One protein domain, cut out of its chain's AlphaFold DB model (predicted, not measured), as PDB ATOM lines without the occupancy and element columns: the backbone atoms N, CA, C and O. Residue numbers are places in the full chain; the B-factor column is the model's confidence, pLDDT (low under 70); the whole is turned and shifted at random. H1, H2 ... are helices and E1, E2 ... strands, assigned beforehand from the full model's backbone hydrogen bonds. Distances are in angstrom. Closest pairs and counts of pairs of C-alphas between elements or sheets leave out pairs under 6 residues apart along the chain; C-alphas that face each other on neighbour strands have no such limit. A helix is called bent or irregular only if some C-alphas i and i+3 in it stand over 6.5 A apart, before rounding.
ATOM      1  N   LEU A 163     106.622  94.112  94.718       93.62
ATOM      2  CA  LEU A 163     107.282  93.717  95.949       93.62
ATOM      3  C   LEU A 163     106.671  92.415  96.454       93.62
ATOM      4  O   LEU A 163     107.412  91.453  96.649       93.62
ATOM      5  N   PHE A 164     105.344  92.336  96.576       93.31
ATOM      6  CA  PHE A 164     104.632  91.122  96.982       93.31
ATOM      7  C   PHE A 164     105.009  89.923  96.105       93.31
ATOM      8  O   PHE A 164     105.318  88.842  96.610       93.31
ATOM      9  N   ASP A 165     105.041  90.115  94.785       90.44
ATOM     10  CA  ASP A 165     105.398  89.069  93.830       90.44
ATOM     11  C   ASP A 165     106.857  88.594  93.952       90.44
ATOM     12  O   ASP A 165     107.150  87.457  93.563       90.44
ATOM     13  N   SER A 166     107.752  89.428  94.492       92.56
ATOM     14  CA  SER A 166     109.152  89.078  94.767       92.56
ATOM     15  C   SER A 166     109.341  88.278  96.063       92.56
ATOM     16  O   SER A 166     110.356  87.595  96.223       92.56
ATOM     17  N   LEU A 167     108.369  88.322  96.984       94.81
ATOM     18  CA  LEU A 167     108.443  87.635  98.275       94.81
ATOM     19  C   LEU A 167     108.376  86.112  98.110       94.81
ATOM     20  O   LEU A 167     107.776  85.605  97.160       94.81
ATOM     21  N   PRO A 168     108.944  85.331  99.042       94.06
ATOM     22  CA  PRO A 168     108.867  83.879  98.964       94.06
ATOM     23  C   PRO A 168     107.427  83.363  99.163       94.06
ATOM     24  O   PRO A 168     106.655  83.966  99.914       94.06
ATOM     25  N   PRO A 169     107.066  82.202  98.577       91.62
ATOM     26  CA  PRO A 169     105.693  81.684  98.591       91.62
ATOM     27  C   PRO A 169     105.048  81.580  99.975       91.62
ATOM     28  O   PRO A 169     103.894  81.960 100.134       91.62
ATOM     29  N   PHE A 170     105.792  81.127 100.990       89.44
ATOM     30  CA  PHE A 170     105.262  81.002 102.355       89.44
ATOM     31  C   PHE A 170     104.854  82.354 102.954       89.44
ATOM     32  O   PHE A 170     103.935  82.422 103.765       89.44
ATOM     33  N   PHE A 171     105.547  83.424 102.564       92.62
ATOM     34  CA  PHE A 171     105.297  84.770 103.056       92.62
ATOM     35  C   PHE A 171     104.124  85.394 102.302       92.62
ATOM     36  O   PHE A 171     103.234  85.950 102.934       92.62
ATOM     37  N   GLN A 172     104.052  85.202 100.977       93.06
ATOM     38  CA  GLN A 172     102.867  85.562 100.184       93.06
ATOM     39  C   GLN A 172     101.602  84.901 100.753       93.06
ATOM     40  O   GLN A 172     100.593  85.567 100.957       93.06
ATOM     41  N   ALA A 173     101.674  83.604 101.057       89.38
ATOM     42  CA  ALA A 173     100.575  82.844 101.639       89.38
ATOM     43  C   ALA A 173     100.134  83.408 102.992       89.38
ATOM     44  O   ALA A 173      98.946  83.623 103.208       89.38
ATOM     45  N   TYR A 174     101.092  83.699 103.879       90.88
ATOM     46  CA  TYR A 174     100.797  84.308 105.171       90.88
ATOM     47  C   TYR A 174     100.058  85.643 105.010       90.88
ATOM     48  O   TYR A 174      98.990  85.818 105.590       90.88
ATOM     49  N   LEU A 175     100.563  86.544 104.163       92.06
ATOM     50  CA  LEU A 175      99.950  87.859 103.954       92.06
ATOM     51  C   LEU A 175      98.532  87.783 103.366       92.06
ATOM     52  O   LEU A 175      97.686  88.598 103.715       92.06
ATOM     53  N   LEU A 176      98.239  86.790 102.524       90.00
ATOM     54  CA  LEU A 176      96.883  86.568 102.004       90.00
ATOM     55  C   LEU A 176      95.907  86.059 103.066       90.00
ATOM     56  O   LEU A 176      94.703  86.266 102.953       90.00
ATOM     57  N   THR A 177      96.413  85.409 104.115       87.06
ATOM     58  CA  THR A 177      95.591  85.024 105.273       87.06
ATOM     59  C   THR A 177      95.445  86.123 106.316       87.06
ATOM     60  O   THR A 177      94.684  85.931 107.260       87.06
ATOM     61  N   GLN A 178      96.187  87.223 106.183       89.38
ATOM     62  CA  GLN A 178      96.212  88.343 107.125       89.38
ATOM     63  C   GLN A 178      96.046  89.678 106.367       89.38
ATOM     64  O   GLN A 178      96.952  90.522 106.386       89.38
ATOM     65  N   PRO A 179      94.932  89.868 105.629       89.00
ATOM     66  CA  PRO A 179      94.721  91.055 104.798       89.00
ATOM     67  C   PRO A 179      94.801  92.372 105.586       89.00
ATOM     68  O   PRO A 179      95.193  93.388 105.022       89.00
ATOM     69  N   GLU A 180      94.488  92.352 106.879       90.38
ATOM     70  CA  GLU A 180      94.500  93.499 107.786       90.38
ATOM     71  C   GLU A 180      95.897  94.073 108.074       90.38
ATOM     72  O   GLU A 180      96.015  95.261 108.359       90.38
ATOM     73  N   ILE A 181      96.953  93.258 107.974       90.88
ATOM     74  CA  ILE A 181      98.352  93.681 108.189       90.88
ATOM     75  C   ILE A 181      99.199  93.595 106.916       90.88
ATOM     76  O   ILE A 181     100.377  93.953 106.938       90.88
ATOM     77  N   LYS A 182      98.624  93.122 105.804       92.69
ATOM     78  CA  LYS A 182      99.328  92.918 104.532       92.69
ATOM     79  C   LYS A 182     100.037  94.184 104.067       92.69
ATOM     80  O   LYS A 182     101.258  94.171 103.915       92.69
ATOM     81  N   ASP A 183      99.279  95.261 103.886       93.12
ATOM     82  CA  ASP A 183      99.803  96.518 103.351       93.12
ATOM     83  C   ASP A 183     100.855  97.100 104.299       93.12
ATOM     84  O   ASP A 183     101.932  97.507 103.868       93.12
ATOM     85  N   ARG A 184     100.618  96.995 105.613       94.31
ATOM     86  CA  ARG A 184     101.571  97.454 106.622       94.31
ATOM     87  C   ARG A 184     102.899  96.692 106.585       94.31
ATOM     88  O   ARG A 184     103.966  97.291 106.719       94.31
ATOM     89  N   ILE A 185     102.867  95.373 106.401       95.25
ATOM     90  CA  ILE A 185     104.091  94.575 106.270       95.25
ATOM     91  C   ILE A 185     104.827  94.931 104.974       95.25
ATOM     92  O   ILE A 185     106.053  95.050 104.996       95.25
ATOM     93  N   LEU A 186     104.110  95.130 103.865       95.81
ATOM     94  CA  LEU A 186     104.716  95.549 102.599       95.81
ATOM     95  C   LEU A 186     105.390  96.923 102.722       95.81
ATOM     96  O   LEU A 186     106.534  97.062 102.295       95.81
ATOM     97  N   GLU A 187     104.761  97.891 103.394       95.69
ATOM     98  CA  GLU A 187     105.370  99.193 103.709       95.69
ATOM     99  C   GLU A 187     106.668  99.049 104.513       95.69
ATOM    100  O   GLU A 187     107.669  99.697 104.208       95.69
ATOM    101  N   ILE A 188     106.678  98.183 105.533       96.00
ATOM    102  CA  ILE A 188     107.874  97.917 106.344       96.00
ATOM    103  C   ILE A 188     108.996  97.335 105.485       96.00
ATOM    104  O   ILE A 188     110.144  97.774 105.584       96.00
ATOM    105  N   ILE A 189     108.677  96.346 104.647       97.00
ATOM    106  CA  ILE A 189     109.646  95.720 103.746       97.00
ATOM    107  C   ILE A 189     110.209  96.770 102.786       97.00
ATOM    108  O   ILE A 189     111.429  96.877 102.654       97.00
ATOM    109  N   GLN A 190     109.342  97.574 102.170       96.88
ATOM    110  CA  GLN A 190     109.732  98.629 101.241       96.88
ATOM    111  C   GLN A 190     110.645  99.652 101.925       96.88
ATOM    112  O   GLN A 190     111.730  99.934 101.428       96.88
ATOM    113  N   LYS A 191     110.288 100.111 103.130       96.31
ATOM    114  CA  LYS A 191     111.109 101.025 103.934       96.31
ATOM    115  C   LYS A 191     112.505 100.472 104.231       96.31
ATOM    116  O   LYS A 191     113.479 101.222 104.198       96.31
ATOM    117  N   ILE A 192     112.622  99.177 104.532       96.62
ATOM    118  CA  ILE A 192     113.920  98.530 104.774       96.62
ATOM    119  C   ILE A 192     114.755  98.481 103.487       96.62
ATOM    120  O   ILE A 192     115.955  98.747 103.537       96.62
ATOM    121  N   LEU A 193     114.138  98.144 102.352       96.62
ATOM    122  CA  LEU A 193     114.820  98.045 101.059       96.62
ATOM    123  C   LEU A 193     115.242  99.419 100.513       96.62
ATOM    124  O   LEU A 193     116.365  99.563 100.033       96.62
ATOM    125  N   ASP A 194     114.395 100.438 100.661       96.69
ATOM    126  CA  ASP A 194     114.654 101.803 100.180       96.69
ATOM    127  C   ASP A 194     115.721 102.538 100.983       96.69
ATOM    128  O   ASP A 194     116.321 103.499 100.500       96.69
ATOM    129  N   TYR A 195     115.991 102.088 102.208       96.00
ATOM    130  CA  TYR A 195     116.959 102.744 103.073       96.00
ATOM    131  C   TYR A 195     118.372 102.767 102.479       96.00
ATOM    132  O   TYR A 195     119.108 103.740 102.652       96.00
ATOM    133  N   HIS A 196     118.782 101.698 101.787       94.38
ATOM    134  CA  HIS A 196     120.086 101.651 101.134       94.38
ATOM    135  C   HIS A 196     120.098 100.647  99.968       94.38
ATOM    136  O   HIS A 196     119.770  99.481 100.180       94.38
ATOM    137  N   PRO A 197     120.620 101.004  98.774       93.62
ATOM    138  CA  PRO A 197     120.526 100.180  97.554       93.62
ATOM    139  C   PRO A 197     121.270  98.834  97.604       93.62
ATOM    140  O   PRO A 197     121.168  98.024  96.688       93.62
ATOM    141  N   THR A 198     122.067  98.595  98.648       93.88
ATOM    142  CA  THR A 198     122.770  97.315  98.862       93.88
ATOM    143  C   THR A 198     122.035  96.374  99.809       93.88
ATOM    144  O   THR A 198     122.505  95.254 100.013       93.88
ATOM    145  N   ILE A 199     120.922  96.815 100.403       95.31
ATOM    146  CA  ILE A 199     120.044  95.944 101.175       95.31
ATOM    147  C   ILE A 199     119.220  95.129 100.185       95.31
ATOM    148  O   ILE A 199     118.555  95.660  99.302       95.31
ATOM    149  N   GLN A 200     119.274  93.818 100.352       95.94
ATOM    150  CA  GLN A 200     118.415  92.855  99.674       95.94
ATOM    151  C   GLN A 200     117.890  91.874 100.726       95.94
ATOM    152  O   GLN A 200     118.317  91.924 101.886       95.94
ATOM    153  N   PHE A 201     116.996  90.963 100.335       96.38
ATOM    154  CA  PHE A 201     116.520  89.909 101.227       96.38
ATOM    155  C   PHE A 201     116.869  88.498 100.752       96.38
ATOM    156  O   PHE A 201     117.004  88.237  99.558       96.38
ATOM    157  N   ALA A 202     116.993  87.574 101.703       94.81
ATOM    158  CA  ALA A 202     117.106  86.137 101.462       94.81
ATOM    159  C   ALA A 202     116.177  85.359 102.394       94.81
ATOM    160  O   ALA A 202     115.737  85.861 103.430       94.81
ATOM    161  N   THR A 203     115.916  84.105 102.033       93.50
ATOM    162  CA  THR A 203     115.176  83.171 102.880       93.50
ATOM    163  C   THR A 203     116.087  82.149 103.528       93.50
ATOM    164  O   THR A 203     116.921  81.553 102.850       93.50
ATOM    165  N   GLU A 204     115.840  81.865 104.800       89.69
ATOM    166  CA  GLU A 204     116.465  80.764 105.534       89.69
ATOM    167  C   GLU A 204     115.374  79.908 106.186       89.69
ATOM    168  O   GLU A 204     114.309  80.414 106.544       89.69
ATOM    169  N   VAL A 205     115.600  78.600 106.309       85.38
ATOM    170  CA  VAL A 205     114.648  77.679 106.940       85.38
ATOM    171  C   VAL A 205     115.357  76.912 108.042       85.38
ATOM    172  O   VAL A 205     116.292  76.161 107.777       85.38
ATOM    173  N   ASP A 206     114.869  77.069 109.266       82.50
ATOM    174  CA  ASP A 206     115.253  76.237 110.396       82.50
ATOM    175  C   ASP A 206     114.233  75.106 110.554       82.50
ATOM    176  O   ASP A 206     113.115  75.286 111.051       82.50
ATOM    177  N   HIS A 207     114.629  73.925 110.083       74.44
ATOM    178  CA  HIS A 207     113.799  72.725 110.112       74.44
ATOM    179  C   HIS A 207     113.588  72.165 111.521       74.44
ATOM    180  O   HIS A 207     112.572  71.512 111.742       74.44
ATOM    181  N   TYR A 208     114.504  72.422 112.461       73.44
ATOM    182  CA  TYR A 208     114.384  71.939 113.838       73.44
ATOM    183  C   TYR A 208     113.377  72.774 114.620       73.44
ATOM    184  O   TYR A 208     112.558  72.238 115.361       73.44
ATOM    185  N   SER A 209     113.430  74.091 114.426       76.06
ATOM    186  CA  SER A 209     112.576  75.038 115.144       76.06
ATOM    187  C   SER A 209     111.218  75.259 114.473       76.06
ATOM    188  O   SER A 209     110.360  75.919 115.052       76.06
ATOM    189  N   HIS A 210     111.028  74.749 113.252       81.44
ATOM    190  CA  HIS A 210     109.899  75.080 112.379       81.44
ATOM    191  C   HIS A 210     109.731  76.598 112.186       81.44
ATOM    192  O   HIS A 210     108.644  77.163 112.329       81.44
ATOM    193  N   ILE A 211     110.833  77.270 111.840       86.62
ATOM    194  CA  ILE A 211     110.847  78.715 111.582       86.62
ATOM    195  C   ILE A 211     111.385  78.973 110.177       86.62
ATOM    196  O   ILE A 211     112.407  78.416 109.777       86.62
ATOM    197  N   LYS A 212     110.690  79.812 109.403       91.62
ATOM    198  CA  LYS A 212     111.221  80.379 108.154       91.62
ATOM    199  C   LYS A 212     111.577  81.831 108.391       91.62
ATOM    200  O   LYS A 212     110.837  82.551 109.054       91.62
ATOM    201  N   TYR A 213     112.677  82.271 107.812       92.69
ATOM    202  CA  TYR A 213     113.150  83.635 107.936       92.69
ATOM    203  C   TYR A 213     113.104  84.341 106.591       92.69
ATOM    204  O   TYR A 213     113.395  83.739 105.557       92.69
ATOM    205  N   LEU A 214     112.760  85.624 106.626       95.94
ATOM    206  CA  LEU A 214     112.998  86.583 105.555       95.94
ATOM    207  C   LEU A 214     113.982  87.613 106.109       95.94
ATOM    208  O   LEU A 214     113.598  88.458 106.915       95.94
ATOM    209  N   GLU A 215     115.258  87.486 105.763       94.75
ATOM    210  CA  GLU A 215     116.335  88.303 106.327       94.75
ATOM    211  C   GLU A 215     116.751  89.413 105.372       94.75
ATOM    212  O   GLU A 215     116.900  89.153 104.183       94.75
ATOM    213  N   PHE A 216     117.013  90.608 105.901       95.56
ATOM    214  CA  PHE A 216     117.418  91.794 105.144       95.56
ATOM    215  C   PHE A 216     118.854  92.175 105.479       95.56
ATOM    216  O   PHE A 216     119.206  92.309 106.654       95.56
ATOM    217  N   GLY A 217     119.692  92.386 104.469       94.38
ATOM    218  CA  GLY A 217     121.089  92.745 104.684       94.38
ATOM    219  C   GLY A 217     121.908  92.875 103.406       94.38
ATOM    220  O   GLY A 217     121.376  92.861 102.298       94.38
ATOM    221  N   LYS A 218     123.226  93.016 103.585       93.69
ATOM    222  CA  LYS A 218     124.201  93.024 102.483       93.69
ATOM    223  C   LYS A 218     124.544  91.608 102.043       93.69
ATOM    224  O   LYS A 218     124.654  90.696 102.861       93.69
ATOM    225  N   PHE A 219     124.831  91.475 100.758       93.25
ATOM    226  CA  PHE A 219     125.339  90.253 100.153       93.25
ATOM    227  C   PHE A 219     126.813  90.434  99.798       93.25
ATOM    228  O   PHE A 219     127.255  91.534  99.456       93.25
ATOM    229  N   ASN A 220     127.592  89.362  99.911       92.38
ATOM    230  CA  ASN A 220     128.967  89.350  99.426       92.38
ATOM    231  C   ASN A 220     129.007  89.201  97.891       92.38
ATOM    232  O   ASN A 220     127.973  89.080  97.232       92.38
ATOM    233  N   LYS A 221     130.211  89.208  97.306       92.56
ATOM    234  CA  LYS A 221     130.392  89.106  95.846       92.56
ATOM    235  C   LYS A 221     129.886  87.777  95.276       92.56
ATOM    236  O   LYS A 221     129.558  87.707  94.100       92.56
ATOM    237  N   GLU A 222     129.798  86.747  96.111       92.81
ATOM    238  CA  GLU A 222     129.293  85.418  95.771       92.81
ATOM    239  C   GLU A 222     127.763  85.303  95.902       92.81
ATOM    240  O   GLU A 222     127.222  84.206  95.770       92.81
ATOM    241  N   GLY A 223     127.056  86.399  96.200       90.44
ATOM    242  CA  GLY A 223     125.601  86.392  96.361       90.44
ATOM    243  C   GLY A 223     125.128  85.684  97.633       90.44
ATOM    244  O   GLY A 223     123.994  85.214  97.689       90.44
ATOM    245  N   LYS A 224     125.970  85.597  98.670       90.56
ATOM    246  CA  LYS A 224     125.602  85.070  99.993       90.56
ATOM    247  C   LYS A 224     125.335  86.203 100.975       90.56
ATOM    248  O   LYS A 224     126.100  87.167 101.041       90.56
ATOM    249  N   MET A 225     124.284  86.045 101.779       90.19
ATOM    250  CA  MET A 225     123.945  86.974 102.857       90.19
ATOM    251  C   MET A 225     125.110  87.089 103.847       90.19
ATOM    252  O   MET A 225     125.613  86.096 104.378       90.19
ATOM    253  N   MET A 226     125.537  88.315 104.127       88.12
ATOM    254  CA  MET A 226     126.519  88.600 105.163       88.12
ATOM    255  C   MET A 226     125.788  88.720 106.500       88.12
ATOM    256  O   MET A 226     125.304  89.794 106.843       88.12
ATOM    257  N   HIS A 227     125.717  87.641 107.284       81.56
ATOM    258  CA  HIS A 227     124.939  87.644 108.532       81.56
ATOM    259  C   HIS A 227     125.402  88.685 109.563       81.56
ATOM    260  O   HIS A 227     124.628  89.075 110.427       81.56
ATOM    261  N   ASN A 228     126.646  89.172 109.519       78.94
ATOM    262  CA  ASN A 228     127.107  90.291 110.358       78.94
ATOM    263  C   ASN A 228     126.634  91.671 109.853       78.94
ATOM    264  O   ASN A 228     126.795  92.670 110.551       78.94
ATOM    265  N   LYS A 229     126.049  91.715 108.654       86.94
ATOM    266  CA  LYS A 229     125.455  92.873 107.981       86.94
ATOM    267  C   LYS A 229     123.956  92.669 107.713       86.94
ATOM    268  O   LYS A 229     123.421  93.273 106.786       86.94
ATOM    269  N   THR A 230     123.269  91.850 108.507       88.44
ATOM    270  CA  THR A 230     121.798  91.802 108.540       88.44
ATOM    271  C   THR A 230     121.269  92.999 109.341       88.44
ATOM    272  O   THR A 230     121.778  93.266 110.433       88.44
ATOM    273  N   CYS A 231     120.270  93.718 108.832       89.81
ATOM    274  CA  CYS A 231     119.611  94.835 109.525       89.81
ATOM    275  C   CYS A 231     118.283  94.426 110.169       89.81
ATOM    276  O   CYS A 231     117.979  94.862 111.278       89.81
ATOM    277  N   ALA A 232     117.519  93.553 109.517       92.19
ATOM    278  CA  ALA A 232     116.211  93.113 109.978       92.19
ATOM    279  C   ALA A 232     115.933  91.668 109.553       92.19
ATOM    280  O   ALA A 232     116.598  91.123 108.671       92.19
ATOM    281  N   ARG A 233     114.943  91.040 110.183       92.56
ATOM    282  CA  ARG A 233     114.412  89.737 109.793       92.56
ATOM    283  C   ARG A 233     112.933  89.645 110.132       92.56
ATOM    284  O   ARG A 233     112.547  90.018 111.234       92.56
ATOM    285  N   PHE A 234     112.132  89.056 109.256       93.44
ATOM    286  CA  PHE A 234     110.873  88.458 109.681       93.44
ATOM    287  C   PHE A 234     111.094  86.988 110.029       93.44
ATOM    288  O   PHE A 234     111.787  86.277 109.304       93.44
ATOM    289  N   SER A 235     110.502  86.538 111.130       91.25
ATOM    290  CA  SER A 235     110.510  85.145 111.577       91.25
ATOM    291  C   SER A 235     109.085  84.611 111.517       91.25
ATOM    292  O   SER A 235     108.213  85.083 112.244       91.25
ATOM    293  N   TYR A 236     108.852  83.658 110.625       90.69
ATOM    294  CA  TYR A 236     107.580  82.982 110.423       90.69
ATOM    295  C   TYR A 236     107.593  81.649 111.164       90.69
ATOM    296  O   TYR A 236     108.278  80.710 110.752       90.69
ATOM    297  N   TYR A 237     106.845  81.581 112.257       86.12
ATOM    298  CA  TYR A 237     106.705  80.388 113.082       86.12
ATOM    299  C   TYR A 237     105.541  79.570 112.550       86.12
ATOM    300  O   TYR A 237     104.405  80.050 112.481       86.12
ATOM    301  N   PHE A 238     105.832  78.332 112.168       78.12
ATOM    302  CA  PHE A 238     104.852  77.389 111.654       78.12
ATOM    303  C   PHE A 238     104.964  76.062 112.405       78.12
ATOM    304  O   PHE A 238     105.961  75.788 113.057       78.12
ATOM    305  N   GLY A 239     103.937  75.221 112.328       68.56
ATOM    306  CA  GLY A 239     104.003  73.862 112.864       68.56
ATOM    307  C   GLY A 239     103.215  73.635 114.158       68.56
ATOM    308  O   GLY A 239     102.507  74.518 114.636       68.56
ATOM    309  N   PRO A 240     103.308  72.415 114.710       57.25
ATOM    310  CA  PRO A 240     102.297  71.839 115.603       57.25
ATOM    311  C   PRO A 240     102.248  72.466 116.996       57.25
ATOM    312  O   PRO A 240     101.265  72.306 117.713       57.25
ATOM    313  N   ASN A 241     103.304  73.181 117.385       63.19
ATOM    314  CA  ASN A 241     103.374  73.871 118.670       63.19
ATOM    315  C   ASN A 241     102.694  75.250 118.642       63.19
ATOM    316  O   ASN A 241     102.599  75.899 119.681       63.19
ATOM    317  N   HIS A 242     102.231  75.702 117.474       65.88
ATOM    318  CA  HIS A 242     101.563  76.983 117.304       65.88
ATOM    319  C   HIS A 242     100.142  76.754 116.786       65.88
ATOM    320  O   HIS A 242      99.957  76.246 115.685       65.88
ATOM    321  N   GLU A 243      99.133  77.165 117.563       64.06
ATOM    322  CA  GLU A 243      97.717  77.073 117.154       64.06
ATOM    323  C   GLU A 243      97.441  77.822 115.843       64.06
ATOM    324  O   GLU A 243      96.566  77.438 115.069       64.06
ATOM    325  N   LYS A 244      98.195  78.900 115.596       74.06
ATOM    326  CA  LYS A 244      98.149  79.702 114.373       74.06
ATOM    327  C   LYS A 244      99.565  80.102 113.964       74.06
ATOM    328  O   LYS A 244     100.374  80.382 114.856       74.06
ATOM    329  N   PRO A 245      99.868  80.170 112.656       81.62
ATOM    330  CA  PRO A 245     101.119  80.745 112.190       81.62
ATOM    331  C   PRO A 245     101.289  82.175 112.705       81.62
ATOM    332  O   PRO A 245     100.319  82.931 112.767       81.62
ATOM    333  N   ARG A 246     102.516  82.544 113.074       85.94
ATOM    334  CA  ARG A 246     102.834  83.891 113.569       85.94
ATOM    335  C   ARG A 246     104.033  84.460 112.841       85.94
ATOM    336  O   ARG A 246     104.972  83.727 112.527       85.94
ATOM    337  N   LEU A 247     104.006  85.765 112.618       88.88
ATOM    338  CA  LEU A 247     105.107  86.508 112.033       88.88
ATOM    339  C   LEU A 247     105.655  87.495 113.058       88.88
ATOM    340  O   LEU A 247     104.892  88.201 113.705       88.88
ATOM    341  N   PHE A 248     106.976  87.559 113.183       88.00
ATOM    342  CA  PHE A 248     107.648  88.494 114.083       88.00
ATOM    343  C   PHE A 248     108.713  89.272 113.339       88.00
ATOM    344  O   PHE A 248     109.471  88.684 112.569       88.00
ATOM    345  N   LEU A 249     108.812  90.570 113.608       89.00
ATOM    346  CA  LEU A 249     109.873  91.416 113.078       89.00
ATOM    347  C   LEU A 249     110.995  91.540 114.111       89.00
ATOM    348  O   LEU A 249     110.812  92.090 115.187       89.00
ATOM    349  N   GLY A 250     112.184  91.055 113.779       86.81
ATOM    350  CA  GLY A 250     113.404  91.340 114.523       86.81
ATOM    351  C   GLY A 250     114.232  92.390 113.800       86.81
ATOM    352  O   GLY A 250     114.479  92.259 112.606       86.81
ATOM    353  N   VAL A 251     114.723  93.394 114.517       85.44
ATOM    354  CA  VAL A 251     115.675  94.373 113.987       85.44
ATOM    355  C   VAL A 251     116.991  94.314 114.752       85.44
ATOM    356  O   VAL A 251     117.045  94.022 115.948       85.44
ATOM    357  N   ARG A 252     118.106  94.559 114.072       78.94
ATOM    358  CA  ARG A 252     119.431  94.486 114.691       78.94
ATOM    359  C   ARG A 252     119.876  95.843 115.209       78.94
ATOM    360  O   ARG A 252     120.625  96.547 114.543       78.94
ATOM    361  N   LEU A 253     119.516  96.145 116.449       74.12
ATOM    362  CA  LEU A 253     120.135  97.221 117.236       74.12
ATOM    363  C   LEU A 253     121.570  96.805 117.665       74.12
ATOM    364  O   LEU A 253     121.962  95.657 117.424       74.12
ATOM    365  N   PRO A 254     122.425  97.721 118.153       65.56
ATOM    366  CA  PRO A 254     123.837  97.475 118.365       65.56
ATOM    367  C   PRO A 254     124.051  96.464 119.476       65.56
ATOM    368  O   PRO A 254     123.206  96.220 120.335       65.56
ATOM    369  N   THR A 255     125.242  95.887 119.427       58.12
ATOM    370  CA  THR A 255     125.741  94.855 120.316       58.12
ATOM    371  C   THR A 255     125.634  95.272 121.788       58.12
ATOM    372  O   THR A 255     126.453  96.052 122.276       58.12
ATOM    373  N   LEU A 256     124.660  94.728 122.519       56.50
ATOM    374  CA  LEU A 256     124.537  94.951 123.964       56.50
ATOM    375  C   LEU A 256     125.550  94.086 124.718       56.50
ATOM    376  O   LEU A 256     125.696  92.900 124.420       56.50
ATOM    377  N   TRP A 257     126.205  94.663 125.727       51.16
ATOM    378  CA  TRP A 257     127.023  93.933 126.696       51.16
ATOM    379  C   TRP A 257     126.236  93.722 127.995       51.16
ATOM    380  O   TRP A 257     125.968  94.674 128.731       51.16
ATOM    381  N   ILE A 258     125.894  92.468 128.301       52.53
ATOM    382  CA  ILE A 258     125.202  92.102 129.547       52.53
ATOM    383  C   ILE A 258     126.198  91.699 130.642       52.53
ATOM    384  O   ILE A 258     127.072  90.862 130.398       52.53
ATOM    385  N   ILE A 259     126.001  92.184 131.877       50.16
ATOM    386  CA  ILE A 259     126.614  91.602 133.084       50.16
ATOM    387  C   ILE A 259     125.558  90.795 133.867       50.16
ATOM    388  O   ILE A 259     124.531  91.355 134.256       50.16
ATOM    389  N   PRO A 260     125.794  89.503 134.161       53.00
ATOM    390  CA  PRO A 260     124.949  88.742 135.081       53.00
ATOM    391  C   PRO A 260     125.066  89.299 136.506       53.00
ATOM    392  O   PRO A 260     126.169  89.585 136.968       53.00
ATOM    393  N   THR A 261     123.966  89.407 137.253       54.06
ATOM    394  CA  THR A 261     124.036  89.761 138.682       54.06
ATOM    395  C   THR A 261     124.722  88.664 139.512       54.06
ATOM    396  O   THR A 261     124.769  87.501 139.112       54.06
ATOM    397  N   LEU A 262     125.240  89.006 140.702       50.16
ATOM    398  CA  LEU A 262     125.935  88.080 141.624       50.16
ATOM    399  C   LEU A 262     125.144  86.788 141.921       50.16
ATOM    400  O   LEU A 262     125.737  85.724 142.095       50.16
ATOM    401  N   ARG A 263     123.806  86.859 141.920       49.03
ATOM    402  CA  ARG A 263     122.910  85.701 142.077       49.03
ATOM    403  C   ARG A 263     123.013  84.715 140.900       49.03
ATOM    404  O   ARG A 263     122.990  83.510 141.119       49.03
ATOM    405  N   ASN A 264     123.222  85.224 139.685       50.41
ATOM    406  CA  ASN A 264     123.342  84.458 138.437       50.41
ATOM    407  C   ASN A 264     124.754  83.895 138.205       50.41
ATOM    408  O   ASN A 264     124.920  82.926 137.465       50.41
ATOM    409  N   MET A 265     125.776  84.479 138.839       48.66
ATOM    410  CA  MET A 265     127.137  83.930 138.811       48.66
ATOM    411  C   MET A 265     127.277  82.691 139.709       48.66
ATOM    412  O   MET A 265     128.003  81.763 139.359       48.66
ATOM    413  N   ARG A 266     126.555  82.641 140.843       50.47
ATOM    414  CA  ARG A 266     126.593  81.505 141.788       50.47
ATOM    415  C   ARG A 266     125.883  80.249 141.277       50.47
ATOM    416  O   ARG A 266     126.289  79.155 141.645       50.47
ATOM    417  N   SER A 267     124.876  80.384 140.412       54.41
ATOM    418  CA  SER A 267     124.179  79.242 139.796       54.41
ATOM    419  C   SER A 267     124.949  78.598 138.635       54.41
ATOM    420  O   SER A 267     124.481  77.623 138.058       54.41
ATOM    421  N   GLY A 268     126.120  79.130 138.260       51.53
ATOM    422  CA  GLY A 268     126.943  78.598 137.169       51.53
ATOM    423  C   GLY A 268     126.412  78.881 135.758       51.53
ATOM    424  O   GLY A 268     127.074  78.518 134.789       51.53
ATOM    425  N   ILE A 269     125.271  79.566 135.627       50.56
ATOM    426  CA  ILE A 269     124.567  79.754 134.348       50.56
ATOM    427  C   ILE A 269     125.270  80.796 133.452       50.56
ATOM    428  O   ILE A 269     125.185  80.711 132.228       50.56
ATOM    429  N   PHE A 270     126.037  81.744 134.013       51.97
ATOM    430  CA  PHE A 270     126.699  82.790 133.219       51.97
ATOM    431  C   PHE A 270     128.102  83.148 133.743       51.97
ATOM    432  O   PHE A 270     128.237  83.825 134.759       51.97
ATOM    433  N   LYS A 271     129.161  82.725 133.029       45.28
ATOM    434  CA  LYS A 271     130.574  83.014 133.377       45.28
ATOM    435  C   LYS A 271     131.252  84.099 132.522       45.28
ATOM    436  O   LYS A 271     132.346  84.535 132.864       45.28
ATOM    437  N   ARG A 272     130.638  84.559 131.424       52.59
ATOM    438  CA  ARG A 272     131.124  85.667 130.574       52.59
ATOM    439  C   ARG A 272     129.928  86.478 130.071       52.59
ATOM    440  O   ARG A 272     128.876  85.893 129.819       52.59
ATOM    441  N   GLY A 273     130.078  87.800 129.967       50.69
ATOM    442  CA  GLY A 273     129.021  88.674 129.451       50.69
ATOM    443  C   GLY A 273     128.578  88.219 128.062       50.69
ATOM    444  O   GLY A 273     129.421  87.928 127.214       50.69
ATOM    445  N   LYS A 274     127.266  88.084 127.851       50.78
ATOM    446  CA  LYS A 274     126.717  87.753 126.534       50.78
ATOM    447  C   LYS A 274     126.601  89.031 125.715       50.78
ATOM    448  O   LYS A 274     126.111  90.049 126.200       50.78
ATOM    449  N   ILE A 275     127.059  88.927 124.476       53.47
ATOM    450  CA  ILE A 275     126.779  89.876 123.410       53.47
ATOM    451  C   ILE A 275     125.366  89.582 122.910       53.47
ATOM    452  O   ILE A 275     125.095  88.453 122.503       53.47
ATOM    453  N   ILE A 276     124.484  90.579 122.930       53.44
ATOM    454  CA  ILE A 276     123.172  90.448 122.292       53.44
ATOM    455  C   ILE A 276     123.223  91.059 120.897       53.44
ATOM    456  O   ILE A 276     123.699  92.180 120.729       53.44
ATOM    457  N   GLY A 277     122.749  90.309 119.902       54.72
ATOM    458  CA  GLY A 277     122.851  90.664 118.486       54.72
ATOM    459  C   GLY A 277     121.653  91.409 117.881       54.72
ATOM    460  O   GLY A 277     121.675  91.648 116.675       54.72
ATOM    461  N   GLY A 278     120.603  91.736 118.649       62.62
ATOM    462  CA  GLY A 278     119.442  92.479 118.139       62.62
ATOM    463  C   GLY A 278     118.256  92.569 119.105       62.62
ATOM    464  O   GLY A 278     118.319  92.056 120.221       62.62
ATOM    465  N   VAL A 279     117.179  93.207 118.643       66.38
ATOM    466  CA  VAL A 279     115.911  93.410 119.357       66.38
ATOM    467  C   VAL A 279     114.761  92.830 118.536       66.38
ATOM    468  O   VAL A 279     114.594  93.142 117.358       66.38
ATOM    469  N   GLY A 280     113.980  91.952 119.157       65.25
ATOM    470  CA  GLY A 280     112.724  91.441 118.628       65.25
ATOM    471  C   GLY A 280     111.589  92.411 118.926       65.25
ATOM    472  O   GLY A 280     111.400  92.809 120.073       65.25
ATOM    473  N   ILE A 281     110.827  92.773 117.898       69.00
ATOM    474  CA  ILE A 281     109.591  93.538 118.023       69.00
ATOM    475  C   ILE A 281     108.431  92.543 117.971       69.00
ATOM    476  O   ILE A 281     108.223  91.860 116.964       69.00
ATOM    477  N   TRP A 282     107.679  92.470 119.067       68.62
ATOM    478  CA  TRP A 282     106.520  91.590 119.201       68.62
ATOM    479  C   TRP A 282     105.259  92.432 119.147       68.62
ATOM    480  O   TRP A 282     104.826  93.004 120.147       68.62
ATOM    481  N   THR A 283     104.693  92.526 117.950       65.50
ATOM    482  CA  THR A 283     103.380  93.122 117.744       65.50
ATOM    483  C   THR A 283     102.615  92.341 116.688       65.50
ATOM    484  O   THR A 283     103.198  91.888 115.704       65.50
ATOM    485  N   ASP A 284     101.315  92.195 116.921       73.19
ATOM    486  CA  ASP A 284     100.384  91.590 115.978       73.19
ATOM    487  C   ASP A 284      99.911  92.615 114.927       73.19
ATOM    488  O   ASP A 284      99.480  92.216 113.853       73.19
ATOM    489  N   ASP A 285     100.010  93.926 115.210       76.75
ATOM    490  CA  ASP A 285      99.501  95.004 114.340       76.75
ATOM    491  C   ASP A 285     100.570  95.634 113.431       76.75
ATOM    492  O   ASP A 285     100.240  96.279 112.441       76.75
ATOM    493  N   PHE A 286     101.856  95.463 113.753       83.56
ATOM    494  CA  PHE A 286     102.988  96.107 113.069       83.56
ATOM    495  C   PHE A 286     102.935  97.654 113.018       83.56
ATOM    496  O   PHE A 286     103.695  98.279 112.267       83.56
ATOM    497  N   TYR A 287     102.120  98.279 113.872       79.81
ATOM    498  CA  TYR A 287     102.038  99.728 114.079       79.81
ATOM    499  C   TYR A 287     102.682 100.133 115.406       79.81
ATOM    500  O   TYR A 287     103.595 100.967 115.434       79.81
ATOM    501  N   HIS A 288     102.241  99.514 116.500       79.88
ATOM    502  CA  HIS A 288     102.618  99.904 117.852       79.88
ATOM    503  C   HIS A 288     103.551  98.885 118.483       79.88
ATOM    504  O   HIS A 288     103.395  97.673 118.339       79.88
ATOM    505  N   VAL A 289     104.515  99.388 119.244       72.31
ATOM    506  CA  VAL A 289     105.420  98.542 120.011       72.31
ATOM    507  C   VAL A 289     104.953  98.522 121.458       72.31
ATOM    508  O   VAL A 289     105.240  99.424 122.238       72.31
ATOM    509  N   ASN A 290     104.230  97.464 121.821       66.38
ATOM    510  CA  ASN A 290     103.760  97.272 123.195       66.38
ATOM    511  C   ASN A 290     104.834  96.647 124.101       66.38
ATOM    512  O   ASN A 290     104.784  96.813 125.320       66.38
ATOM    513  N   LYS A 291     105.790  95.902 123.524       64.69
ATOM    514  CA  LYS A 291     106.896  95.250 124.244       64.69
ATOM    515  C   LYS A 291     108.164  95.205 123.383       64.69
ATOM    516  O   LYS A 291     108.155  94.627 122.300       64.69
ATOM    517  N   ILE A 292     109.263  95.757 123.908       61.28
ATOM    518  CA  ILE A 292     110.631  95.682 123.336       61.28
ATOM    519  C   ILE A 292     111.455  94.548 123.977       61.28
ATOM    520  O   ILE A 292     112.635  94.349 123.698       61.28
ATOM    521  N   THR A 293     110.837  93.759 124.854       53.38
ATOM    522  CA  THR A 293     111.539  92.902 125.816       53.38
ATOM    523  C   THR A 293     112.271  91.695 125.226       53.38
ATOM    524  O   THR A 293     112.990  91.022 125.959       53.38
ATOM    525  N   ASP A 294     112.179  91.434 123.925       51.31
ATOM    526  CA  ASP A 294     112.856  90.301 123.290       51.31
ATOM    527  C   ASP A 294     114.202  90.700 122.708       51.31
ATOM    528  O   ASP A 294     114.495  90.586 121.517       51.31
ATOM    529  N   VAL A 295     115.066  91.163 123.598       49.53
ATOM    530  CA  VAL A 295     116.470  91.397 123.310       49.53
ATOM    531  C   VAL A 295     117.164  90.035 123.132       49.53
ATOM    532  O   VAL A 295     117.733  89.493 124.071       49.53
ATOM    533  N   ASN A 296     117.014  89.475 121.925       46.94
ATOM    534  CA  ASN A 296     117.522  88.248 121.285       46.94
ATOM    535  C   ASN A 296     118.388  87.263 122.099       46.94
ATOM    536  O   ASN A 296     119.429  86.789 121.643       46.94
ATOM    537  N   VAL A 297     117.943  86.930 123.298       37.16
ATOM    538  CA  VAL A 297     118.151  85.670 123.995       37.16
ATOM    539  C   VAL A 297     116.916  85.557 124.872       37.16
ATOM    540  O   VAL A 297     116.517  86.540 125.487       37.16
ATOM    541  N   SER A 298     116.321  84.380 124.962       38.91
ATOM    542  CA  SER A 298     115.451  84.005 126.070       38.91
ATOM    543  C   SER A 298     116.159  84.266 127.411       38.91
ATOM    544  O   SER A 298     116.774  83.390 128.014       38.91
ATOM    545  N   MET A 299     116.139  85.507 127.878       42.50
ATOM    546  CA  MET A 299     116.517  85.873 129.225       42.50
ATOM    547  C   MET A 299     115.203  85.946 129.959       42.50
ATOM    548  O   MET A 299     114.451  86.901 129.814       42.50
ATOM    549  N   SER A 300     114.883  84.862 130.659       36.44
ATOM    550  CA  SER A 300     113.691  84.795 131.485       36.44
ATOM    551  C   SER A 300     113.565  86.084 132.301       36.44
ATOM    552  O   SER A 300     114.531  86.516 132.940       36.44
ATOM    553  N   ASN A 301     112.358  86.654 132.328       39.38
ATOM    554  CA  ASN A 301     111.948  87.814 133.137       39.38
ATOM    555  C   ASN A 301     112.227  87.665 134.656       39.38
ATOM    556  O   ASN A 301     111.812  88.492 135.458       39.38
ATOM    557  N   SER A 302     112.912  86.600 135.076       40.16
ATOM    558  CA  SER A 302     113.324  86.292 136.441       40.16
ATOM    559  C   SER A 302     114.728  86.801 136.801       40.16
ATOM    560  O   SER A 302     115.166  86.608 137.936       40.16
ATOM    561  N   CYS A 303     115.474  87.390 135.862       43.78
ATOM    562  CA  CYS A 303     116.852  87.817 136.093       43.78
ATOM    563  C   CYS A 303     116.947  89.349 136.151       43.78
ATOM    564  O   CYS A 303     116.781  90.003 135.129       43.78
ATOM    565  N   ASN A 304     117.303  89.923 137.308       53.16
ATOM    566  CA  ASN A 304     117.770  91.314 137.382       53.16
ATOM    567  C   ASN A 304     119.024  91.435 136.507       53.16
ATOM    568  O   ASN A 304     120.088  90.932 136.888       53.16
ATOM    569  N   ILE A 305     118.892  92.028 135.325       56.12
ATOM    570  CA  ILE A 305     119.971  92.190 134.354       56.12
ATOM    571  C   ILE A 305     120.249  93.675 134.192       56.12
ATOM    572  O   ILE A 305     119.336  94.475 134.042       56.12
ATOM    573  N   LYS A 306     121.531  94.020 134.247       60.38
ATOM    574  CA  LYS A 306     122.037  95.384 134.150       60.38
ATOM    575  C   LYS A 306     122.752  95.550 132.810       60.38
ATOM    576  O   LYS A 306     123.642  94.755 132.490       60.38
ATOM    577  N   LEU A 307     122.346  96.550 132.026       63.28
ATOM    578  CA  LEU A 307     122.934  96.845 130.717       63.28
ATOM    579  C   LEU A 307     124.152  97.748 130.898       63.28
ATOM    580  O   LEU A 307     124.038  98.822 131.486       63.28
ATOM    581  N   ARG A 308     125.324  97.319 130.411       58.91
ATOM    582  CA  ARG A 308     126.568  98.091 130.541       58.91
ATOM    583  C   ARG A 308     126.892  98.817 129.250       58.91
ATOM    584  O   ARG A 308     126.921  98.208 128.179       58.91
ATOM    585  N   TYR A 309     127.222 100.095 129.369       60.38
ATOM    586  CA  TYR A 309     127.640 100.897 128.233       60.38
ATOM    587  C   TYR A 309     128.964 100.382 127.620       60.38
ATOM    588  O   TYR A 309     129.919 100.135 128.363       60.38
ATOM    589  N   PRO A 310     129.072 100.215 126.285       60.34
ATOM    590  CA  PRO A 310     130.262  99.634 125.662       60.34
ATOM    591  C   PRO A 310     131.488 100.551 125.763       60.34
ATOM    592  O   PRO A 310     132.612 100.053 125.784       60.34
ATOM    593  N   PHE A 311     131.288 101.871 125.874       62.44
ATOM    594  CA  PHE A 311     132.377 102.852 125.942       62.44
ATOM    595  C   PHE A 311     132.627 103.418 127.349       62.44
ATOM    596  O   PHE A 311     133.685 103.991 127.584       62.44
ATOM    597  N   ASN A 312     131.700 103.226 128.294       66.81
ATOM    598  CA  ASN A 312     131.828 103.667 129.684       66.81
ATOM    599  C   ASN A 312     131.396 102.541 130.622       66.81
ATOM    600  O   ASN A 312     130.222 102.307 130.897       66.81
ATOM    601  N   LYS A 313     132.398 101.842 131.135       65.81
ATOM    602  CA  LYS A 313     132.218 100.677 131.986       65.81
ATOM    603  C   LYS A 313     131.512 101.003 133.314       65.81
ATOM    604  O   LYS A 313     130.998 100.083 133.944       65.81
ATOM    605  N   ASP A 314     131.413 102.253 133.724       73.06
ATOM    606  CA  ASP A 314     130.817 102.587 135.020       73.06
ATOM    607  C   ASP A 314     129.340 102.981 134.903       73.06
ATOM    608  O   ASP A 314     128.631 103.050 135.905       73.06
ATOM    609  N   GLN A 315     128.837 103.143 133.675       71.94
ATOM    610  CA  GLN A 315     127.426 103.400 133.413       71.94
ATOM    611  C   GLN A 315     126.637 102.103 133.245       71.94
ATOM    612  O   GLN A 315     126.953 101.240 132.414       71.94
ATOM    613  N   ILE A 316     125.579 102.005 134.043       73.44
ATOM    614  CA  ILE A 316     124.659 100.882 134.083       73.44
ATOM    615  C   ILE A 316     123.241 101.417 133.911       73.44
ATOM    616  O   ILE A 316     122.864 102.365 134.594       73.44
ATOM    617  N   TYR A 317     122.471 100.773 133.041       72.19
ATOM    618  CA  TYR A 317     121.082 101.122 132.766       72.19
ATOM    619  C   TYR A 317     120.146  99.986 133.174       72.19
ATOM    620  O   TYR A 317     120.482  98.805 133.004       72.19
ATOM    621  N   ASP A 318     118.985 100.366 133.705       71.69
ATOM    622  CA  ASP A 318     117.935  99.442 134.141       71.69
ATOM    623  C   ASP A 318     116.953  99.099 133.006       71.69
ATOM    624  O   ASP A 318     116.320  98.045 133.046       71.69
ATOM    625  N   THR A 319     116.863  99.942 131.968       74.75
ATOM    626  CA  THR A 319     116.017  99.721 130.783       74.75
ATOM    627  C   THR A 319     116.834  99.728 129.487       74.75
ATOM    628  O   THR A 319     117.927 100.304 129.416       74.75
ATOM    629  N   PHE A 320     116.313  99.066 128.448       76.25
ATOM    630  CA  PHE A 320     116.931  99.062 127.120       76.25
ATOM    631  C   PHE A 320     116.853 100.444 126.464       76.25
ATOM    632  O   PHE A 320     117.811 100.887 125.834       76.25
ATOM    633  N   GLU A 321     115.736 101.135 126.658       81.81
ATOM    634  CA  GLU A 321     115.459 102.464 126.139       81.81
ATOM    635  C   GLU A 321     116.486 103.469 126.665       81.81
ATOM    636  O   GLU A 321     117.140 104.149 125.873       81.81
ATOM    637  N   ASP A 322     116.717 103.496 127.983       81.56
ATOM    638  CA  ASP A 322     117.719 104.376 128.593       81.56
ATOM    639  C   ASP A 322     119.123 104.069 128.079       81.56
ATOM    640  O   ASP A 322     119.877 104.980 127.720       81.56
ATOM    641  N   TYR A 323     119.480 102.782 128.008       80.81
ATOM    642  CA  TYR A 323     120.759 102.361 127.442       80.81
ATOM    643  C   TYR A 323     120.930 102.902 126.019       80.81
ATOM    644  O   TYR A 323     121.973 103.469 125.681       80.81
ATOM    645  N   TYR A 324     119.912 102.723 125.179       81.44
ATOM    646  CA  TYR A 324     120.012 102.978 123.751       81.44
ATOM    647  C   TYR A 324     119.943 104.475 123.417       81.44
ATOM    648  O   TYR A 324     120.702 104.943 122.569       81.44
ATOM    649  N   ILE A 325     119.150 105.257 124.157       86.69
ATOM    650  CA  ILE A 325     119.155 106.728 124.089       86.69
ATOM    651  C   ILE A 325     120.555 107.270 124.396       86.69
ATOM    652  O   ILE A 325     121.071 108.120 123.667       86.69
ATOM    653  N   ASN A 326     121.200 106.779 125.458       83.62
ATOM    654  CA  ASN A 326     122.545 107.235 125.811       83.62
ATOM    655  C   ASN A 326     123.609 106.718 124.831       83.62
ATOM    656  O   ASN A 326     124.544 107.448 124.505       83.62
ATOM    657  N   TYR A 327     123.424 105.522 124.264       81.31
ATOM    658  CA  TYR A 327     124.223 105.053 123.131       81.31
ATOM    659  C   TYR A 327     124.173 106.002 121.941       81.31
ATOM    660  O   TYR A 327     125.226 106.409 121.449       81.31
ATOM    661  N   HIS A 328     122.975 106.418 121.538       83.12
ATOM    662  CA  HIS A 328     122.787 107.358 120.440       83.12
ATOM    663  C   HIS A 328     123.380 108.736 120.725       83.12
ATOM    664  O   HIS A 328     123.971 109.320 119.824       83.12
ATOM    665  N   LYS A 329     123.305 109.253 121.959       83.06
ATOM    666  CA  LYS A 329     123.937 110.542 122.318       83.06
ATOM    667  C   LYS A 329     125.444 110.544 122.059       83.06
ATOM    668  O   LYS A 329     125.969 111.470 121.444       83.06
ATOM    669  N   GLU A 330     126.128 109.492 122.484       77.88
ATOM    670  CA  GLU A 330     127.571 109.346 122.287       77.88
ATOM    671  C   GLU A 330     127.916 109.058 120.824       77.88
ATOM    672  O   GLU A 330     128.821 109.672 120.263       77.88
ATOM    673  N   MET A 331     127.174 108.167 120.160       75.56
ATOM    674  CA  MET A 331     127.416 107.852 118.751       75.56
ATOM    675  C   MET A 331     127.079 109.022 117.833       75.56
ATOM    676  O   MET A 331     127.774 109.222 116.844       75.56
ATOM    677  N   LYS A 332     126.117 109.880 118.185       68.12
ATOM    678  CA  LYS A 332     125.852 111.148 117.494       68.12
ATOM    679  C   LYS A 332     127.100 112.022 117.415       68.12
ATOM    680  O   LYS A 332     127.350 112.595 116.355       68.12
ATOM    681  N   SER A 333     127.913 112.071 118.476       64.19
ATOM    682  CA  SER A 333     129.184 112.812 118.459       64.19
ATOM    683  C   SER A 333     130.175 112.275 117.416       64.19
ATOM    684  O   SER A 333     131.023 113.018 116.930       64.19
ATOM    685  N   ARG A 334     130.038 111.000 117.028       67.62
ATOM    686  CA  ARG A 334     130.946 110.292 116.114       67.62
ATOM    687  C   ARG A 334     130.380 110.104 114.703       67.62
ATOM    688  O   ARG A 334     131.150 110.011 113.755       67.62
ATOM    689  N   GLN A 335     129.059 109.998 114.562       69.75
ATOM    690  CA  GLN A 335     128.386 109.450 113.376       69.75
ATOM    691  C   GLN A 335     127.099 110.198 112.979       69.75
ATOM    692  O   GLN A 335     126.399 109.759 112.074       69.75
ATOM    693  N   LYS A 336     126.791 111.347 113.604       74.56
ATOM    694  CA  LYS A 336     125.637 112.208 113.263       74.56
ATOM    695  C   LYS A 336     124.258 111.519 113.331       74.56
ATOM    696  O   LYS A 336     123.354 111.888 112.587       74.56
ATOM    697  N   LEU A 337     124.075 110.565 114.242       79.88
ATOM    698  CA  LEU A 337     122.761 109.976 114.531       79.88
ATOM    699  C   LEU A 337     121.781 111.021 115.095       79.88
ATOM    700  O   LEU A 337     122.193 111.998 115.738       79.88
ATOM    701  N   LYS A 338     120.476 110.830 114.871       83.50
ATOM    702  CA  LYS A 338     119.459 111.709 115.461       83.50
ATOM    703  C   LYS A 338     119.368 111.485 116.981       83.50
ATOM    704  O   LYS A 338     119.604 110.379 117.457       83.50
ATOM    705  N   PRO A 339     119.037 112.517 117.777       86.19
ATOM    706  CA  PRO A 339     118.657 112.309 119.171       86.19
ATOM    707  C   PRO A 339     117.444 111.387 119.276       86.19
ATOM    708  O   PRO A 339     116.534 111.486 118.455       86.19
ATOM    709  N   LEU A 340     117.426 110.558 120.316       89.81
ATOM    710  CA  LEU A 340     116.310 109.676 120.632       89.81
ATOM    711  C   LEU A 340     115.646 110.068 121.948       89.81
ATOM    712  O   LEU A 340     116.289 110.591 122.863       89.81
ATOM    713  N   THR A 341     114.364 109.749 122.037       91.12
ATOM    714  CA  THR A 341     113.505 109.883 123.213       91.12
ATOM    715  C   THR A 341     112.796 108.556 123.486       91.12
ATOM    716  O   THR A 341     112.802 107.663 122.644       91.12
ATOM    717  N   HIS A 342     112.147 108.408 124.646       87.31
ATOM    718  CA  HIS A 342     111.358 107.201 124.929       87.31
ATOM    719  C   HIS A 342     110.177 107.006 123.966       87.31
ATOM    720  O   HIS A 342     109.740 105.877 123.762       87.31
ATOM    721  N   ASP A 343     109.666 108.072 123.347       88.00
ATOM    722  CA  ASP A 343     108.552 107.962 122.403       88.00
ATOM    723  C   ASP A 343     108.969 107.299 121.081       88.00
ATOM    724  O   ASP A 343     108.157 106.607 120.465       88.00
ATOM    725  N   ASP A 344     110.248 107.389 120.697       88.12
ATOM    726  CA  ASP A 344     110.792 106.685 119.527       88.12
ATOM    727  C   ASP A 344     110.704 105.152 119.658       88.12
ATOM    728  O   ASP A 344     110.768 104.432 118.666       88.12
ATOM    729  N   PHE A 345     110.520 104.630 120.869       85.00
ATOM    730  CA  PHE A 345     110.415 103.196 121.135       85.00
ATOM    731  C   PHE A 345     108.979 102.672 121.078       85.00
ATOM    732  O   PHE A 345     108.771 101.464 121.106       85.00
ATOM    733  N   LYS A 346     107.982 103.556 120.971       84.81
ATOM    734  CA  LYS A 346     106.559 103.180 120.922       84.81
ATOM    735  C   LYS A 346     106.065 102.883 119.504       84.81
ATOM    736  O   LYS A 346     104.980 102.331 119.336       84.81
ATOM    737  N   SER A 347     106.853 103.238 118.489       88.69
ATOM    738  CA  SER A 347     106.511 103.095 117.072       88.69
ATOM    739  C   SER A 347     107.413 102.077 116.383       88.69
ATOM    740  O   SER A 347     108.640 102.173 116.454       88.69
ATOM    741  N   VAL A 348     106.806 101.140 115.649       87.12
ATOM    742  CA  VAL A 348     107.546 100.162 114.837       87.12
ATOM    743  C   VAL A 348     108.429 100.883 113.819       87.12
ATOM    744  O   VAL A 348     109.579 100.504 113.606       87.12
ATOM    745  N   ASP A 349     107.933 101.980 113.247       91.06
ATOM    746  CA  ASP A 349     108.660 102.769 112.260       91.06
ATOM    747  C   ASP A 349     109.902 103.444 112.813       91.06
ATOM    748  O   ASP A 349     110.931 103.474 112.130       91.06
ATOM    749  N   SER A 350     109.803 103.988 114.022       89.44
ATOM    750  CA  SER A 350     110.943 104.597 114.694       89.44
ATOM    751  C   SER A 350     111.972 103.534 115.064       89.44
ATOM    752  O   SER A 350     113.158 103.739 114.817       89.44
ATOM    753  N   VAL A 351     111.541 102.361 115.537       87.06
ATOM    754  CA  VAL A 351     112.447 101.248 115.866       87.06
ATOM    755  C   VAL A 351     113.159 100.687 114.631       87.06
ATOM    756  O   VAL A 351     114.370 100.462 114.675       87.06
ATOM    757  N   ILE A 352     112.458 100.534 113.505       90.00
ATOM    758  CA  ILE A 352     113.078 100.172 112.222       90.00
ATOM    759  C   ILE A 352     114.089 101.238 111.797       90.00
ATOM    760  O   ILE A 352     115.221 100.902 111.459       90.00
ATOM    761  N   GLN A 353     113.707 102.517 111.845       91.56
ATOM    762  CA  GLN A 353     114.580 103.620 111.446       91.56
ATOM    763  C   GLN A 353     115.873 103.642 112.275       91.56
ATOM    764  O   GLN A 353     116.960 103.745 111.712       91.56
ATOM    765  N   MET A 354     115.764 103.465 113.594       87.50
ATOM    766  CA  MET A 354     116.916 103.363 114.494       87.50
ATOM    767  C   MET A 354     117.845 102.199 114.114       87.50
ATOM    768  O   MET A 354     119.064 102.362 114.062       87.50
ATOM    769  N   ALA A 355     117.282 101.031 113.791       85.69
ATOM    770  CA  ALA A 355     118.070  99.870 113.381       85.69
ATOM    771  C   ALA A 355     118.787 100.062 112.046       85.69
ATOM    772  O   ALA A 355     119.914  99.597 111.876       85.69
ATOM    773  N   LEU A 356     118.137 100.737 111.103       90.12
ATOM    774  CA  LEU A 356     118.704 101.052 109.799       90.12
ATOM    775  C   LEU A 356     119.849 102.068 109.916       90.12
ATOM    776  O   LEU A 356     120.920 101.844 109.349       90.12
ATOM    777  N   GLU A 357     119.665 103.115 110.723       88.50
ATOM    778  CA  GLU A 357     120.709 104.090 111.060       88.50
ATOM    779  C   GLU A 357     121.938 103.409 111.665       88.50
ATOM    780  O   GLU A 357     123.053 103.589 111.173       88.50
ATOM    781  N   ASP A 358     121.738 102.531 112.645       81.94
ATOM    782  CA  ASP A 358     122.829 101.763 113.244       81.94
ATOM    783  C   ASP A 358     123.470 100.751 112.303       81.94
ATOM    784  O   ASP A 358     124.646 100.415 112.447       81.94
ATOM    785  N   TRP A 359     122.705 100.186 111.379       86.38
ATOM    786  CA  TRP A 359     123.249  99.280 110.383       86.38
ATOM    787  C   TRP A 359     124.135 100.020 109.377       86.38
ATOM    788  O   TRP A 359     125.163  99.481 108.968       86.38
ATOM    789  N   SER A 360     123.781 101.259 109.015       84.12
ATOM    790  CA  SER A 360     124.517 102.067 108.031       84.12
ATOM    791  C   SER A 360     125.959 102.367 108.453       84.12
ATOM    792  O   SER A 360     126.847 102.494 107.611       84.12
ATOM    793  N   VAL A 361     126.194 102.418 109.763       78.69
ATOM    794  CA  VAL A 361     127.485 102.746 110.377       78.69
ATOM    795  C   VAL A 361     128.334 101.516 110.722       78.69
ATOM    796  O   VAL A 361     129.440 101.670 111.244       78.69
ATOM    797  N   ARG A 362     127.836 100.299 110.450       72.19
ATOM    798  CA  ARG A 362     128.571  99.035 110.620       72.19
ATOM    799  C   ARG A 362     129.309  98.647 109.356       72.19
ATOM    800  O   ARG A 362     130.480  98.232 109.500       72.19
TER     801      ARG A 362
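Overview. This is residues 163 to 362 of the 362 residues of an uncharacterized protein of Cyanobacteria bacterium UBA11691 (UniProt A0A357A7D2). Two lobes stand side by side: the larger is a strongly twisted sheet of five strands with helices H2, H3 and H7 packed over one face, in two layers, and the smaller is a loose assembly of a two-stranded ribbon, E5 and E7, with helix H5 packed on E7 and little H4 beyond the far end of E5. The stretch of residues 267 to 278 runs back from H4 to E6 in the larger lobe. The printed part has 200 residues with seven named helices and seven named strands, in the order H1 H2 H3 E1 E2 E3 E4 E5 H4 E6 E7 H5 H6 H7, and its class is mixed, helices and strands. The large sheet has the order E1 - E2 - E3 - E4 - E6, and both sheets are antiparallel. The whole is compact, with a radius of gyration of the C-alphas of 17.7 A, and spans 50 by 42 by 37 A.

Along the chain. In the large sheet, E1 is residues 200 to 206, 20.0 A long, and begins at C-alpha 200 at (118.415, 92.855, 99.674). E2 is residues 211 to 219, 21.8 A; E3 is residues 225 to 237, 21.1 A; E4 is residues 246 to 251, 16.6 A; E6 is residues 279 to 281. The helices before it are H1, residues 163 to 166, beginning at C-alpha 163 at (107.282, 93.717, 95.949), H2, residues 169 to 177, and H3, residues 179 to 194, 23.1 A long. E5 is residues 256 to 260, H4 residues 262 to 266, and E7 residues 305 to 308. H5 is residues 320 to 335, 20.7 A; H6 is residues 342 to 345; H7 is residues 348 to 360, 18.4 A, and ends at C-alpha 360 at (124.517, 102.067, 108.031).

Arrangement. E1 to E4 form a meander, each strand the antiparallel neighbour of the one before, and E1 and E6 are the edge strands. N 202 and O 215 are 2.9 A apart in the hairpin E1 and E2, N 214 and O 234 2.9 A in the hairpin E2 and E3, and N 235 and O 248 2.8 A in the hairpin E3 and E4. E4 and E6 have N 279 and O 251 at 2.8 A. E2 bends by 63 degrees at residue 216 and E3 by 112 degrees at residue 229. H3 is on the sheet at a height of 10.7 A, over E2 and E3, and runs along the strands; it is irregular, with C-alphas 180 and 183 7.5 A apart. H2 is on the same face as H3 and runs across the strands, at 68 degrees to E4 on the local plane. H7 is on the sheet at a height of 9.1 A; its closest C-alphas to E3 are Cys 231 and Trp 359, 5.8 A. H3, the hub, only just touches H7 with residues 188 to 192 alone, with 3 pairs of C-alphas within 8 A, the closest Ile 192 and Leu 356 at 7.4 A. H3 also only just touches H1, with 3 such pairs, the closest Phe 164 and Leu 186 at 7.2 A. H6 touches H5, closest at the C-alphas of Glu 321 and His 342, 6.4 A, and only just touches H7, only at the corner, with 3 pairs. H5 and H7 are near each other, and H5 has a kink of 27 degrees near residue 329. E5 and E7 have N 308 and O 257 at 3.2 A, and the closest C-alphas of E7 and H5 are Leu 307 and Tyr 323, 6.8 A. H4 touches no helix. Every O i to N i+4 pair is within hydrogen-bond range in H2, H4 and H7, against 10 of 12 in H3 and 10 of 12 in H5; H1 and H6 are too short for such a pair, and each has its 1 O i to N i+3 pair within range.

Size, cuts and confidence. The C-alphas of Asp 165 and Arg 266, the two farthest apart, are 53.0 A apart. The printed part has no cut and ends at Arg 362, the chain's last residue. The links H4 to E6, E6 to E7 and E7 to H5 are long, with 12, 23 and 11 residues. The mean pLDDT of the printed part is 77.4; it is under 70 in residues 239 to 243, 254 to 283, 290 to 313 and 332 to 335.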